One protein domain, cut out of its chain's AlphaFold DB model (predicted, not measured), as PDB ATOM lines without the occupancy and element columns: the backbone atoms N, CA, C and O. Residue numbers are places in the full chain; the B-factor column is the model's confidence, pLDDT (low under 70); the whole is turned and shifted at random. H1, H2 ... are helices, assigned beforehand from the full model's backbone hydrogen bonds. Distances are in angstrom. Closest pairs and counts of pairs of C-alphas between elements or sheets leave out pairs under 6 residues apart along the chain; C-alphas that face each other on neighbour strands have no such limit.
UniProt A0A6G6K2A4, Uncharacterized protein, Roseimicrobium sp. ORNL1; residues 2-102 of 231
ATOM      1  N   SER A   2      85.715  66.227  80.534       67.56
ATOM      2  CA  SER A   2      86.831  67.009  81.088       67.56
ATOM      3  C   SER A   2      86.266  68.247  81.806       67.56
ATOM      4  O   SER A   2      85.314  68.846  81.292       67.56
ATOM      5  N   SER A   3      86.773  68.543  83.006       90.44
ATOM      6  CA  SER A   3      86.381  69.680  83.857       90.44
ATOM      7  C   SER A   3      86.742  71.030  83.215       90.44
ATOM      8  O   SER A   3      87.404  71.062  82.170       90.44
ATOM      9  N   ALA A   4      86.199  72.140  83.729       93.38
ATOM     10  CA  ALA A   4      86.291  73.433  83.043       93.38
ATOM     11  C   ALA A   4      87.728  73.975  83.007       93.38
ATOM     12  O   ALA A   4      88.170  74.459  81.962       93.38
ATOM     13  N   ASP A   5      88.473  73.807  84.095       93.25
ATOM     14  CA  ASP A   5      89.916  74.041  84.201       93.25
ATOM     15  C   ASP A   5      90.732  73.351  83.097       93.25
ATOM     16  O   ASP A   5      91.519  73.988  82.394       93.25
ATOM     17  N   TRP A   6      90.483  72.064  82.848       95.69
ATOM     18  CA  TRP A   6      91.180  71.322  81.800       95.69
ATOM     19  C   TRP A   6      90.839  71.827  80.400       95.69
ATOM     20  O   TRP A   6      91.705  71.832  79.521       95.69
ATOM     21  N   LYS A   7      89.592  72.255  80.172       97.00
ATOM     22  CA  LYS A   7      89.193  72.877  78.902       97.00
ATOM     23  C   LYS A   7      89.887  74.222  78.706       97.00
ATOM     24  O   LYS A   7      90.408  74.451  77.619       97.00
ATOM     25  N   LEU A   8      89.958  75.061  79.742       97.75
ATOM     26  CA  LEU A   8      90.721  76.313  79.724       97.75
ATOM     27  C   LEU A   8      92.195  76.051  79.390       97.75
ATOM     28  O   LEU A   8      92.752  76.681  78.493       97.75
ATOM     29  N   PHE A   9      92.816  75.084  80.065       97.56
ATOM     30  CA  PHE A   9      94.207  74.711  79.822       97.56
ATOM     31  C   PHE A   9      94.433  74.212  78.388       97.56
ATOM     32  O   PHE A   9      95.363  74.652  77.708       97.56
ATOM     33  N   ALA A  10      93.558  73.336  77.886       97.44
ATOM     34  CA  ALA A  10      93.632  72.834  76.518       97.44
ATOM     35  C   ALA A  10      93.423  73.939  75.467       97.44
ATOM     36  O   ALA A  10      94.135  73.938  74.456       97.44
ATOM     37  N   HIS A  11      92.498  74.874  75.721       97.88
ATOM     38  CA  HIS A  11      92.252  76.056  74.890       97.88
ATOM     39  C   HIS A  11      93.501  76.925  74.814       97.88
ATOM     40  O   HIS A  11      94.013  77.182  73.729       97.88
ATOM     41  N   ALA A  12      94.066  77.302  75.962       97.75
ATOM     42  CA  ALA A  12      95.255  78.144  76.019       97.75
ATOM     43  C   ALA A  12      96.463  77.506  75.305       97.75
ATOM     44  O   ALA A  12      97.146  78.163  74.515       97.75
ATOM     45  N   LEU A  13      96.673  76.197  75.497       96.81
ATOM     46  CA  LEU A  13      97.722  75.423  74.822       96.81
ATOM     47  C   LEU A  13      97.614  75.431  73.291       96.81
ATOM     48  O   LEU A  13      98.611  75.188  72.615       96.81
ATOM     49  N   HIS A  14      96.423  75.630  72.726       96.88
ATOM     50  CA  HIS A  14      96.240  75.635  71.275       96.88
ATOM     51  C   HIS A  14      96.918  76.840  70.602       96.88
ATOM     52  O   HIS A  14      97.379  76.728  69.467       96.88
ATOM     53  N   PHE A  15      97.017  77.976  71.299       97.19
ATOM     54  CA  PHE A  15      97.468  79.244  70.711       97.19
ATOM     55  C   PHE A  15      98.946  79.569  70.964       97.19
ATOM     56  O   PHE A  15      99.515  80.428  70.276       97.19
ATOM     57  N   VAL A  16      99.570  78.884  71.925       96.56
ATOM     58  CA  VAL A  16     100.962  79.107  72.326       96.56
ATOM     59  C   VAL A  16     101.917  78.188  71.573       96.56
ATOM     60  O   VAL A  16     101.657  77.013  71.332       96.56
ATOM     61  N   THR A  17     103.062  78.744  71.199       96.25
ATOM     62  CA  THR A  17     104.144  78.074  70.483       96.25
ATOM     63  C   THR A  17     105.441  78.151  71.291       96.25
ATOM     64  O   THR A  17     105.579  79.012  72.163       96.25
ATOM     65  N   PRO A  18     106.456  77.328  70.964       95.00
ATOM     66  CA  PRO A  18     107.767  77.434  71.603       95.00
ATOM     67  C   PRO A  18     108.409  78.821  71.464       95.00
ATOM     68  O   PRO A  18     109.196  79.222  72.314       95.00
ATOM     69  N   LYS A  19     108.071  79.567  70.402       94.06
ATOM     70  CA  LYS A  19     108.596  80.914  70.178       94.06
ATOM     71  C   LYS A  19     108.018  81.930  71.161       94.06
ATOM     72  O   LYS A  19     108.746  82.821  71.572       94.06
ATOM     73  N   ASP A  20     106.749  81.804  71.547       95.19
ATOM     74  CA  ASP A  20     106.171  82.716  72.544       95.19
ATOM     75  C   ASP A  20     106.828  82.486  73.905       95.19
ATOM     76  O   ASP A  20     107.203  83.446  74.560       95.19
ATOM     77  N   ILE A  21     107.071  81.223  74.272       93.38
ATOM     78  CA  ILE A  21     107.813  80.875  75.493       93.38
ATOM     79  C   ILE A  21     109.210  81.503  75.459       93.38
ATOM     80  O   ILE A  21     109.602  82.173  76.403       93.38
ATOM     81  N   ALA A  22     109.951  81.340  74.359       90.81
ATOM     82  CA  ALA A  22     111.289  81.916  74.226       90.81
ATOM     83  C   ALA A  22     111.304  83.455  74.242       90.81
ATOM     84  O   ALA A  22     112.308  84.041  74.627       90.81
ATOM     85  N   ASN A  23     110.225  84.101  73.797       90.69
ATOM     86  CA  ASN A  23     110.147  85.557  73.715       90.69
ATOM     87  C   ASN A  23     109.649  86.216  75.004       90.69
ATOM     88  O   ASN A  23     109.985  87.369  75.242       90.69
ATOM     89  N   TYR A  24     108.786  85.534  75.760       92.12
ATOM     90  CA  TYR A  24     108.013  86.146  76.843       92.12
ATOM     91  C   TYR A  24     108.262  85.516  78.215       92.12
ATOM     92  O   TYR A  24     107.850  86.093  79.221       92.12
ATOM     93  N   CYS A  25     108.921  84.356  78.297       88.50
ATOM     94  CA  CYS A  25     109.527  83.963  79.565       88.50
ATOM     95  C   CYS A  25     110.652  84.953  79.911       88.50
ATOM     96  O   CYS A  25     111.334  85.431  79.003       88.50
ATOM     97  N   PRO A  26     110.880  85.228  81.205       76.88
ATOM     98  CA  PRO A  26     112.000  86.050  81.639       76.88
ATOM     99  C   PRO A  26     113.321  85.500  81.091       76.88
ATOM    100  O   PRO A  26     113.592  84.301  81.194       76.88
ATOM    101  N   ASP A  27     114.130  86.375  80.495       65.31
ATOM    102  CA  ASP A  27     115.468  86.034  80.019       65.31
ATOM    103  C   ASP A  27     116.446  86.211  81.184       65.31
ATOM    104  O   ASP A  27     116.968  87.302  81.418       65.31
ATOM    105  N   ASP A  28     116.628  85.157  81.979       60.06
ATOM    106  CA  ASP A  28     117.681  85.109  82.989       60.06
ATOM    107  C   ASP A  28     118.869  84.299  82.433       60.06
ATOM    108  O   ASP A  28     118.763  83.074  82.277       60.06
ATOM    109  N   PRO A  29     120.024  84.947  82.165       54.69
ATOM    110  CA  PRO A  29     121.232  84.299  81.657       54.69
ATOM    111  C   PRO A  29     121.799  83.171  82.544       54.69
ATOM    112  O   PRO A  29     122.746  82.502  82.127       54.69
ATOM    113  N   GLY A  30     121.257  82.942  83.748       51.53
ATOM    114  CA  GLY A  30     121.601  81.827  84.637       51.53
ATOM    115  C   GLY A  30     120.478  80.811  84.892       51.53
ATOM    116  O   GLY A  30     120.766  79.725  85.400       51.53
ATOM    117  N   TYR A  31     119.230  81.111  84.516       58.69
ATOM    118  CA  TYR A  31     118.054  80.303  84.853       58.69
ATOM    119  C   TYR A  31     117.230  79.935  83.604       58.69
ATOM    120  O   TYR A  31     116.118  80.424  83.413       58.69
ATOM    121  N   PRO A  32     117.673  78.948  82.792       67.19
ATOM    122  CA  PRO A  32     116.848  78.384  81.713       67.19
ATOM    123  C   PRO A  32     115.601  77.636  82.232       67.19
ATOM    124  O   PRO A  32     114.885  77.001  81.454       67.19
ATOM    125  N   GLY A  33     115.363  77.661  83.548       81.06
ATOM    126  CA  GLY A  33     114.273  76.988  84.233       81.06
ATOM    127  C   GLY A  33     112.903  77.429  83.726       81.06
ATOM    128  O   GLY A  33     112.118  76.562  83.362       81.06
ATOM    129  N   TYR A  34     112.646  78.734  83.570       87.56
ATOM    130  CA  TYR A  34     111.347  79.240  83.095       87.56
ATOM    131  C   TYR A  34     110.968  78.653  81.731       87.56
ATOM    132  O   TYR A  34     109.936  77.997  81.569       87.56
ATOM    133  N   VAL A  35     111.865  78.816  80.750       89.56
ATOM    134  CA  VAL A  35     111.678  78.297  79.391       89.56
ATOM    135  C   VAL A  35     111.548  76.777  79.418       89.56
ATOM    136  O   VAL A  35     110.703  76.229  78.710       89.56
ATOM    137  N   ARG A  36     112.347  76.078  80.236       89.88
ATOM    138  CA  ARG A  36     112.285  74.617  80.372       89.88
ATOM    139  C   ARG A  36     110.928  74.151  80.897       89.88
ATOM    140  O   ARG A  36     110.348  73.258  80.280       89.88
ATOM    141  N   GLU A  37     110.425  74.740  81.979       92.00
ATOM    142  CA  GLU A  37     109.158  74.344  82.604       92.00
ATOM    143  C   GLU A  37     107.982  74.553  81.643       92.00
ATOM    144  O   GLU A  37     107.279  73.600  81.299       92.00
ATOM    145  N   PHE A  38     107.818  75.759  81.092       93.25
ATOM    146  CA  PHE A  38     106.709  76.037  80.174       93.25
ATOM    147  C   PHE A  38     106.839  75.283  78.847       93.25
ATOM    148  O   PHE A  38     105.830  74.856  78.279       93.25
ATOM    149  N   THR A  39     108.061  75.026  78.365       93.88
ATOM    150  CA  THR A  39     108.271  74.154  77.197       93.88
ATOM    151  C   THR A  39     107.883  72.709  77.509       93.88
ATOM    152  O   THR A  39     107.328  72.027  76.644       93.88
ATOM    153  N   SER A  40     108.162  72.222  78.721       94.50
ATOM    154  CA  SER A  40     107.774  70.881  79.171       94.50
ATOM    155  C   SER A  40     106.251  70.735  79.232       94.50
ATOM    156  O   SER A  40     105.697  69.778  78.681       94.50
ATOM    157  N   ILE A  41     105.558  71.726  79.801       96.38
ATOM    158  CA  ILE A  41     104.089  71.799  79.836       96.38
ATOM    159  C   ILE A  41     103.526  71.808  78.410       96.38
ATOM    160  O   ILE A  41     102.671  70.985  78.076       96.38
ATOM    161  N   LEU A  42     104.056  72.667  77.531       96.50
ATOM    162  CA  LEU A  42     103.607  72.765  76.141       96.50
ATOM    163  C   LEU A  42     103.779  71.439  75.378       96.50
ATOM    164  O   LEU A  42     102.872  71.010  74.664       96.50
ATOM    165  N   LYS A  43     104.929  70.769  75.532       95.94
ATOM    166  CA  LYS A  43     105.226  69.497  74.850       95.94
ATOM    167  C   LYS A  43     104.398  68.334  75.384       95.94
ATOM    168  O   LYS A  43     103.917  67.520  74.600       95.94
ATOM    169  N   SER A  44     104.266  68.233  76.703       96.12
ATOM    170  CA  SER A  44     103.538  67.135  77.348       96.12
ATOM    171  C   SER A  44     102.023  67.301  77.258       96.12
ATOM    172  O   SER A  44     101.300  66.307  77.355       96.12
ATOM    173  N   ARG A  45     101.543  68.541  77.071       95.94
ATOM    174  CA  ARG A  45     100.133  68.942  77.182       95.94
ATOM    175  C   ARG A  45      99.510  68.522  78.514       95.94
ATOM    176  O   ARG A  45      98.321  68.212  78.574       95.94
ATOM    177  N   ARG A  46     100.322  68.472  79.570       94.38
ATOM    178  CA  ARG A  46      99.895  68.147  80.930       94.38
ATOM    179  C   ARG A  46     100.184  69.332  81.847       94.38
ATOM    180  O   ARG A  46     101.240  69.948  81.697       94.38
ATOM    181  N   PRO A  47      99.268  69.652  82.770       91.44
ATOM    182  CA  PRO A  47      99.514  70.662  83.778       91.44
ATOM    183  C   PRO A  47     100.597  70.179  84.754       91.44
ATOM    184  O   PRO A  47     100.777  68.965  84.923       91.44
ATOM    185  N   PRO A  48     101.308  71.105  85.410       87.88
ATOM    186  CA  PRO A  48     102.131  70.763  86.559       87.88
ATOM    187  C   PRO A  48     101.246  70.280  87.719       87.88
ATOM    188  O   PRO A  48     100.106  70.715  87.864       87.88
ATOM    189  N   THR A  49     101.769  69.369  88.538       82.94
ATOM    190  CA  THR A  49     101.073  68.849  89.732       82.94
ATOM    191  C   THR A  49     101.417  69.619  91.003       82.94
ATOM    192  O   THR A  49     100.682  69.532  91.979       82.94
ATOM    193  N   SER A  50     102.519  70.366  90.981       83.62
ATOM    194  CA  SER A  50     103.056  71.141  92.096       83.62
ATOM    195  C   SER A  50     103.552  72.498  91.606       83.62
ATOM    196  O   SER A  50     103.921  72.656  90.436       83.62
ATOM    197  N   SER A  51     103.557  73.488  92.499       82.12
ATOM    198  CA  SER A  51     104.157  74.789  92.206       82.12
ATOM    199  C   SER A  51     105.679  74.742  92.396       82.12
ATOM    200  O   SER A  51     106.209  73.979  93.202       82.12
ATOM    201  N   ASN A  52     106.405  75.554  91.632       87.62
ATOM    202  CA  ASN A  52     107.827  75.818  91.839       87.62
ATOM    203  C   ASN A  52     108.115  77.289  91.525       87.62
ATOM    204  O   ASN A  52     107.254  77.991  90.987       87.62
ATOM    205  N   PHE A  53     109.315  77.742  91.878       86.06
ATOM    206  CA  PHE A  53     109.725  79.131  91.699       86.06
ATOM    207  C   PHE A  53     109.622  79.576  90.236       86.06
ATOM    208  O   PHE A  53     109.086  80.641  89.947       86.06
ATOM    209  N   GLU A  54     110.057  78.736  89.300       87.75
ATOM    210  CA  GLU A  54     110.047  79.058  87.880       87.75
ATOM    211  C   GLU A  54     108.635  79.298  87.327       87.75
ATOM    212  O   GLU A  54     108.412  80.213  86.530       87.75
ATOM    213  N   LEU A  55     107.669  78.486  87.755       88.81
ATOM    214  CA  LEU A  55     106.270  78.631  87.375       88.81
ATOM    215  C   LEU A  55     105.664  79.883  88.003       88.81
ATOM    216  O   LEU A  55     105.101  80.707  87.284       88.81
ATOM    217  N   THR A  56     105.789  80.034  89.322       88.25
ATOM    218  CA  THR A  56     105.143  81.127  90.062       88.25
ATOM    219  C   THR A  56     105.691  82.484  89.638       88.25
ATOM    220  O   THR A  56     104.921  83.415  89.407       88.25
ATOM    221  N   GLU A  57     107.004  82.596  89.444       89.38
ATOM    222  CA  GLU A  57     107.633  83.841  89.024       89.38
ATOM    223  C   GLU A  57     107.284  84.205  87.580       89.38
ATOM    224  O   GLU A  57     106.934  85.352  87.319       89.38
ATOM    225  N   THR A  58     107.280  83.250  86.644       89.31
ATOM    226  CA  THR A  58     106.866  83.537  85.257       89.31
ATOM    227  C   THR A  58     105.404  83.983  85.194       89.31
ATOM    228  O   THR A  58     105.067  84.927  84.474       89.31
ATOM    229  N   ILE A  59     104.517  83.331  85.954       92.06
ATOM    230  CA  ILE A  59     103.104  83.722  86.043       92.06
ATOM    231  C   ILE A  59     102.996  85.153  86.576       92.06
ATOM    232  O   ILE A  59     102.355  85.991  85.942       92.06
ATOM    233  N   ASN A  60     103.694  85.465  87.668       89.31
ATOM    234  CA  ASN A  60     103.694  86.803  88.250       89.31
ATOM    235  C   ASN A  60     104.293  87.852  87.299       89.31
ATOM    236  O   ASN A  60     103.705  88.909  87.111       89.31
ATOM    237  N   LEU A  61     105.420  87.590  86.642       89.25
ATOM    238  CA  LEU A  61     106.040  88.559  85.731       89.25
ATOM    239  C   LEU A  61     105.164  88.837  84.505       89.25
ATOM    240  O   LEU A  61     105.004  89.991  84.110       89.25
ATOM    241  N   THR A  62     104.533  87.805  83.937       90.38
ATOM    242  CA  THR A  62     103.592  87.999  82.823       90.38
ATOM    243  C   THR A  62     102.337  88.759  83.247       90.38
ATOM    244  O   THR A  62     101.837  89.574  82.472       90.38
ATOM    245  N   LEU A  63     101.850  88.560  84.476       88.88
ATOM    246  CA  LEU A  63     100.717  89.302  85.035       88.88
ATOM    247  C   LEU A  63     100.941  90.823  84.996       88.88
ATOM    248  O   LEU A  63     100.024  91.558  84.624       88.88
ATOM    249  N   TRP A  64     102.151  91.273  85.342       89.38
ATOM    250  CA  TRP A  64     102.520  92.693  85.393       89.38
ATOM    251  C   TRP A  64     102.889  93.295  84.033       89.38
ATOM    252  O   TRP A  64     102.871  94.517  83.881       89.38
ATOM    253  N   GLY A  65     103.218  92.466  83.038       87.31
ATOM    254  CA  GLY A  65     103.541  92.936  81.692       87.31
ATOM    255  C   GLY A  65     102.340  93.603  81.014       87.31
ATOM    256  O   GLY A  65     101.214  93.108  81.079       87.31
ATOM    257  N   LYS A  66     102.557  94.726  80.333       90.25
ATOM    258  CA  LYS A  66     101.513  95.403  79.554       90.25
ATOM    259  C   LYS A  66     101.574  94.933  78.112       90.25
ATOM    260  O   LYS A  66     102.574  95.141  77.432       90.25
ATOM    261  N   ALA A  67     100.492  94.327  77.634       92.81
ATOM    262  CA  ALA A  67     100.446  93.783  76.282       92.81
ATOM    263  C   ALA A  67     100.688  94.863  75.219       92.81
ATOM    264  O   ALA A  67     101.284  94.591  74.186       92.81
ATOM    265  N   GLU A  68     100.250  96.092  75.473       93.25
ATOM    266  CA  GLU A  68     100.355  97.239  74.571       93.25
ATOM    267  C   GLU A  68     101.800  97.705  74.360       93.25
ATOM    268  O   GLU A  68     102.099  98.330  73.344       93.25
ATOM    269  N   GLU A  69     102.693  97.401  75.303       93.62
ATOM    270  CA  GLU A  69     104.118  97.741  75.233       93.62
ATOM    271  C   GLU A  69     104.930  96.651  74.500       93.62
ATOM    272  O   GLU A  69     106.088  96.865  74.138       93.62
ATOM    273  N   GLU A  70     104.314  95.501  74.212       94.19
ATOM    274  CA  GLU A  70     104.948  94.377  73.527       94.19
ATOM    275  C   GLU A  70     104.946  94.531  72.005       94.19
ATOM    276  O   GLU A  70     104.009  95.037  71.388       94.19
ATOM    277  N   ARG A  71     105.969  93.973  71.345       93.19
ATOM    278  CA  ARG A  71     106.069  93.990  69.869       93.19
ATOM    279  C   ARG A  71     104.895  93.283  69.180       93.19
ATOM    280  O   ARG A  71     104.570  93.597  68.035       93.19
ATOM    281  N   ALA A  72     104.313  92.287  69.839       95.38
ATOM    282  CA  ALA A  72     103.156  91.547  69.350       95.38
ATOM    283  C   ALA A  72     102.137  91.379  70.494       95.38
ATOM    284  O   ALA A  72     102.111  90.319  71.125       95.38
ATOM    285  N   PRO A  73     101.302  92.405  70.754       97.06
ATOM    286  CA  PRO A  73     100.402  92.445  71.906       97.06
ATOM    287  C   PRO A  73      99.505  91.214  72.024       97.06
ATOM    288  O   PRO A  73      99.456  90.570  73.066       97.06
ATOM    289  N   GLU A  74      98.854  90.811  70.930       97.81
ATOM    290  CA  GLU A  74      97.963  89.643  70.924       97.81
ATOM    291  C   GLU A  74      98.691  88.338  71.275       97.81
ATOM    292  O   GLU A  74      98.142  87.486  71.974       97.81
ATOM    293  N   ARG A  75      99.942  88.172  70.824       97.81
ATOM    294  CA  ARG A  75     100.751  86.982  71.139       97.81
ATOM    295  C   ARG A  75     101.131  86.954  72.612       97.81
ATOM    296  O   ARG A  75     101.040  85.891  73.224       97.81
ATOM    297  N   PHE A  76     101.477  88.106  73.182       97.56
ATOM    298  CA  PHE A  76     101.725  88.221  74.613       97.56
ATOM    299  C   PHE A  76     100.470  87.898  75.432       97.56
ATOM    300  O   PHE A  76     100.549  87.087  76.348       97.56
ATOM    301  N   ARG A  77      99.289  88.414  75.053       98.12
ATOM    302  CA  ARG A  77      98.016  88.052  75.712       98.12
ATOM    303  C   ARG A  77      97.750  86.550  75.665       98.12
ATOM    304  O   ARG A  77      97.413  85.950  76.676       98.12
ATOM    305  N   ARG A  78      97.954  85.903  74.511       98.19
ATOM    306  CA  ARG A  78      97.814  84.437  74.389       98.19
ATOM    307  C   ARG A  78      98.787  83.689  75.297       98.19
ATOM    308  O   ARG A  78      98.406  82.688  75.898       98.19
ATOM    309  N   PHE A  79     100.018  84.177  75.417       97.75
ATOM    310  CA  PHE A  79     100.992  83.616  76.342       97.75
ATOM    311  C   PHE A  79     100.585  83.821  77.807       97.75
ATOM    312  O   PHE A  79     100.622  82.868  78.581       97.75
ATOM    313  N   ARG A  80     100.104  85.010  78.177       97.62
ATOM    314  CA  ARG A  80      99.611  85.309  79.526       97.62
ATOM    315  C   ARG A  80      98.361  84.507  79.892       97.62
ATOM    316  O   ARG A  80      98.258  84.022  81.015       97.62
ATOM    317  N   ILE A  81      97.448  84.273  78.951       98.31
ATOM    318  CA  ILE A  81      96.329  83.337  79.139       98.31
ATOM    319  C   ILE A  81      96.854  81.930  79.436       98.31
ATOM    320  O   ILE A  81      96.324  81.254  80.309       98.31
ATOM    321  N   PHE A  82      97.905  81.479  78.749       98.06
ATOM    322  CA  PHE A  82      98.507  80.173  79.010       98.06
ATOM    323  C   PHE A  82      99.176  80.080  80.382       98.06
ATOM    324  O   PHE A  82      98.937  79.101  81.089       98.06
ATOM    325  N   THR A  83      99.947  81.085  80.802       96.81
ATOM    326  CA  THR A  83     100.543  81.095  82.147       96.81
ATOM    327  C   THR A  83      99.462  81.125  83.233       96.81
ATOM    328  O   THR A  83      99.533  80.357  84.189       96.81
ATOM    329  N   ASN A  84      98.392  81.898  83.048       97.00
ATOM    330  CA  ASN A  84      97.270  81.938  83.990       97.00
ATOM    331  C   ASN A  84      96.387  80.679  83.937       97.00
ATOM    332  O   ASN A  84      95.859  80.265  84.962       97.00
ATOM    333  N   ALA A  85      96.277  79.996  82.797       97.25
ATOM    334  CA  ALA A  85      95.643  78.680  82.739       97.25
ATOM    335  C   ALA A  85      96.450  77.642  83.535       97.25
ATOM    336  O   ALA A  85      95.864  76.812  84.223       97.25
ATOM    337  N   VAL A  86      97.787  77.711  83.505       95.81
ATOM    338  CA  VAL A  86      98.642  76.909  84.396       95.81
ATOM    339  C   VAL A  86      98.402  77.278  85.862       95.81
ATOM    340  O   VAL A  86      98.287  76.375  86.687       95.81
ATOM    341  N   ALA A  87      98.255  78.568  86.186       94.19
ATOM    342  CA  ALA A  87      97.904  79.011  87.537       94.19
ATOM    343  C   ALA A  87      96.596  78.371  88.024       94.19
ATOM    344  O   ALA A  87      96.575  77.794  89.106       94.19
ATOM    345  N   VAL A  88      95.535  78.384  87.204       94.50
ATOM    346  CA  VAL A  88      94.255  77.715  87.511       94.50
ATOM    347  C   VAL A  88      94.457  76.238  87.850       94.50
ATOM    348  O   VAL A  88      93.909  75.763  88.841       94.50
ATOM    349  N   MET A  89      95.283  75.522  87.083       93.81
ATOM    350  CA  MET A  89      95.568  74.109  87.358       93.81
ATOM    351  C   MET A  89      96.299  73.904  88.691       93.81
ATOM    352  O   MET A  89      96.049  72.911  89.367       93.81
ATOM    353  N   LEU A  90      97.164  74.840  89.090       91.06
ATOM    354  CA  LEU A  90      97.831  74.813  90.396       91.06
ATOM    355  C   LEU A  90      96.860  75.098  91.548       91.06
ATOM    356  O   LEU A  90      96.954  74.451  92.583       91.06
ATOM    357  N   TYR A  91      95.890  76.006  91.382       88.81
ATOM    358  CA  TYR A  91      94.855  76.232  92.407       88.81
ATOM    359  C   TYR A  91      94.007  74.994  92.692       88.81
ATOM    360  O   TYR A  91      93.486  74.846  93.795       88.81
ATOM    361  N   LEU A  92      93.820  74.151  91.680       87.56
ATOM    362  CA  LEU A  92      92.965  72.970  91.741       87.56
ATOM    363  C   LEU A  92      93.753  71.677  91.998       87.56
ATOM    364  O   LEU A  92      93.153  70.602  92.006       87.56
ATOM    365  N   SER A  93      95.072  71.762  92.196       86.44
ATOM    366  CA  SER A  93      95.894  70.621  92.592       86.44
ATOM    367  C   SER A  93      95.828  70.385  94.105       86.44
ATOM    368  O   SER A  93      95.454  71.271  94.873       86.44
ATOM    369  N   ASP A  94      96.232  69.191  94.542       81.31
ATOM    370  CA  ASP A  94      96.250  68.827  95.965       81.31
ATOM    371  C   ASP A  94      97.217  69.693  96.794       81.31
ATOM    372  O   ASP A  94      97.000  69.897  97.986       81.31
ATOM    373  N   GLU A  95      98.290  70.197  96.174       81.31
ATOM    374  CA  GLU A  95      99.263  71.076  96.838       81.31
ATOM    375  C   GLU A  95      98.800  72.536  96.897       81.31
ATOM    376  O   GLU A  95      99.255  73.291  97.758       81.31
ATOM    377  N   GLY A  96      97.887  72.930  96.007       77.12
ATOM    378  CA  GLY A  96      97.415  74.299  95.891       77.12
ATOM    379  C   GLY A  96      98.449  75.273  95.297       77.12
ATOM    380  O   GLY A  96      99.551  74.895  94.877       77.12
ATOM    381  N   PRO A  97      98.087  76.565  95.221       79.31
ATOM    382  CA  PRO A  97      98.941  77.612  94.676       79.31
ATOM    383  C   PRO A  97     100.011  78.045  95.694       79.31
ATOM    384  O   PRO A  97      99.898  77.807  96.895       79.31
ATOM    385  N   SER A  98     101.018  78.791  95.231       78.81
ATOM    386  CA  SER A  98     101.872  79.563  96.144       78.81
ATOM    387  C   SER A  98     101.045  80.614  96.896       78.81
ATOM    388  O   SER A  98     100.164  81.240  96.313       78.81
ATOM    389  N   GLU A  99     101.392  80.895  98.158       76.31
ATOM    390  CA  GLU A  99     100.773  81.963  98.970       76.31
ATOM    391  C   GLU A  99     100.865  83.361  98.331       76.31
ATOM    392  O   GLU A  99     100.132  84.272  98.715       76.31
ATOM    393  N   THR A 100     101.762  83.531  97.357       77.31
ATOM    394  CA  THR A 100     101.972  84.779  96.608       77.31
ATOM    395  C   THR A 100     101.094  84.905  95.363       77.31
ATOM    396  O   THR A 100     101.201  85.893  94.641       77.31
ATOM    397  N   MET A 101     100.234  83.920  95.101       84.50
ATOM    398  CA  MET A 101      99.311  83.913  93.973       84.50
ATOM    399  C   MET A 101      97.875  84.021  94.501       84.50
ATOM    400  O   MET A 101      97.270  83.002  94.855       84.50
ATOM    401  N   PRO A 102      97.293  85.227  94.568       88.62
ATOM    402  CA  PRO A 102      95.879  85.404  94.884       88.62
ATOM    403  C   PRO A 102      95.000  85.114  93.658       88.62
ATOM    404  O   PRO A 102      95.362  85.403  92.510       88.62
TER     405      PRO A 102
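AT A GLANCE: This is residues 2 to 102 of the 231 residues of an uncharacterized protein of Roseimicrobium sp. ORNL1 (UniProt A0A6G6K2A4). A compact, all-helix domain is built round one long helix, H5, with H1 running alongside it in the opposite direction and H4 crossing it on another side. A short helical hairpin of H2 and H3 covers a further side, with H2 packing on H5 and H3 reaching over to H4. The printed part has 101 residues with five named helices, in the order H1, H2, H3, H4, H5, and no named strand. The outline is rounded, spanning 36 by 28 by 25 A, with a radius of gyration of the C-alphas of 12.7 A.

IN THESE COORDINATES: H5, the longest helix, covers residues 73 to 91 and measures 26.7 A, from C-alpha 73 at (100.402, 92.445, 71.906) to C-alpha 91 at (94.855, 76.232, 92.407). H1 covers residues 4 to 15, begins with C-alpha 4 at (86.291, 73.433, 83.043) and is 17.6 A long. H4 covers residues 53 to 64, 16.6 A. H3 covers residues 33 to 44, 16.1 A, and H2 covers residues 18 to 24, 10.2 A.

HOW THE PARTS SIT: H5 is the hub and touches three other helices. H1 and H5 touch at a shallow tilt of 30 degrees, opposite ways, and their closest C-alphas, those of Ala 12 and Phe 82, are 4.9 A apart. H4 touches residues 80 to 87 of H5 at a steep tilt of 46 degrees, opposite ways; the closest C-alphas are those of Ile 59 and Thr 83, 5.4 A apart. H2 touches residues 75 to 79 of H5, about perpendicular at 83 degrees, with the closest C-alphas, Asp 20 and Phe 79, 6.5 A apart. H2 and H3 touch as a helical hairpin, opposite ways at a shallow tilt of 33 degrees, only just short of steep; the closest C-alphas, Ile 21 and Val 35, are 6.1 A apart. Residues 33 to 38 of H3 touch residues 54 to 58 of H4, about perpendicular at 86 degrees, with the C-alphas of Tyr 34 and Glu 54 closest at 5.0 A. H3 and H5 are near each other, while H1 and H4 are apart. In H2, H3, H4 and H5 every O i to N i+4 pair is within hydrogen-bond range; in H1, 7 of 8 are.

THE WHOLE: The two C-alphas farthest apart, those of Ser 2 and Pro 29, are 38.5 A apart. The printed part has no cut; the link from H1 to H2 is tight, and those from H2 to H3, H3 to H4 and H4 to H5 are short. Residues 92 to 102, after H5, hold no named element. The mean pLDDT of the printed part is 89.4, and the residues under 70 are residue 2 and residues 27 to 32.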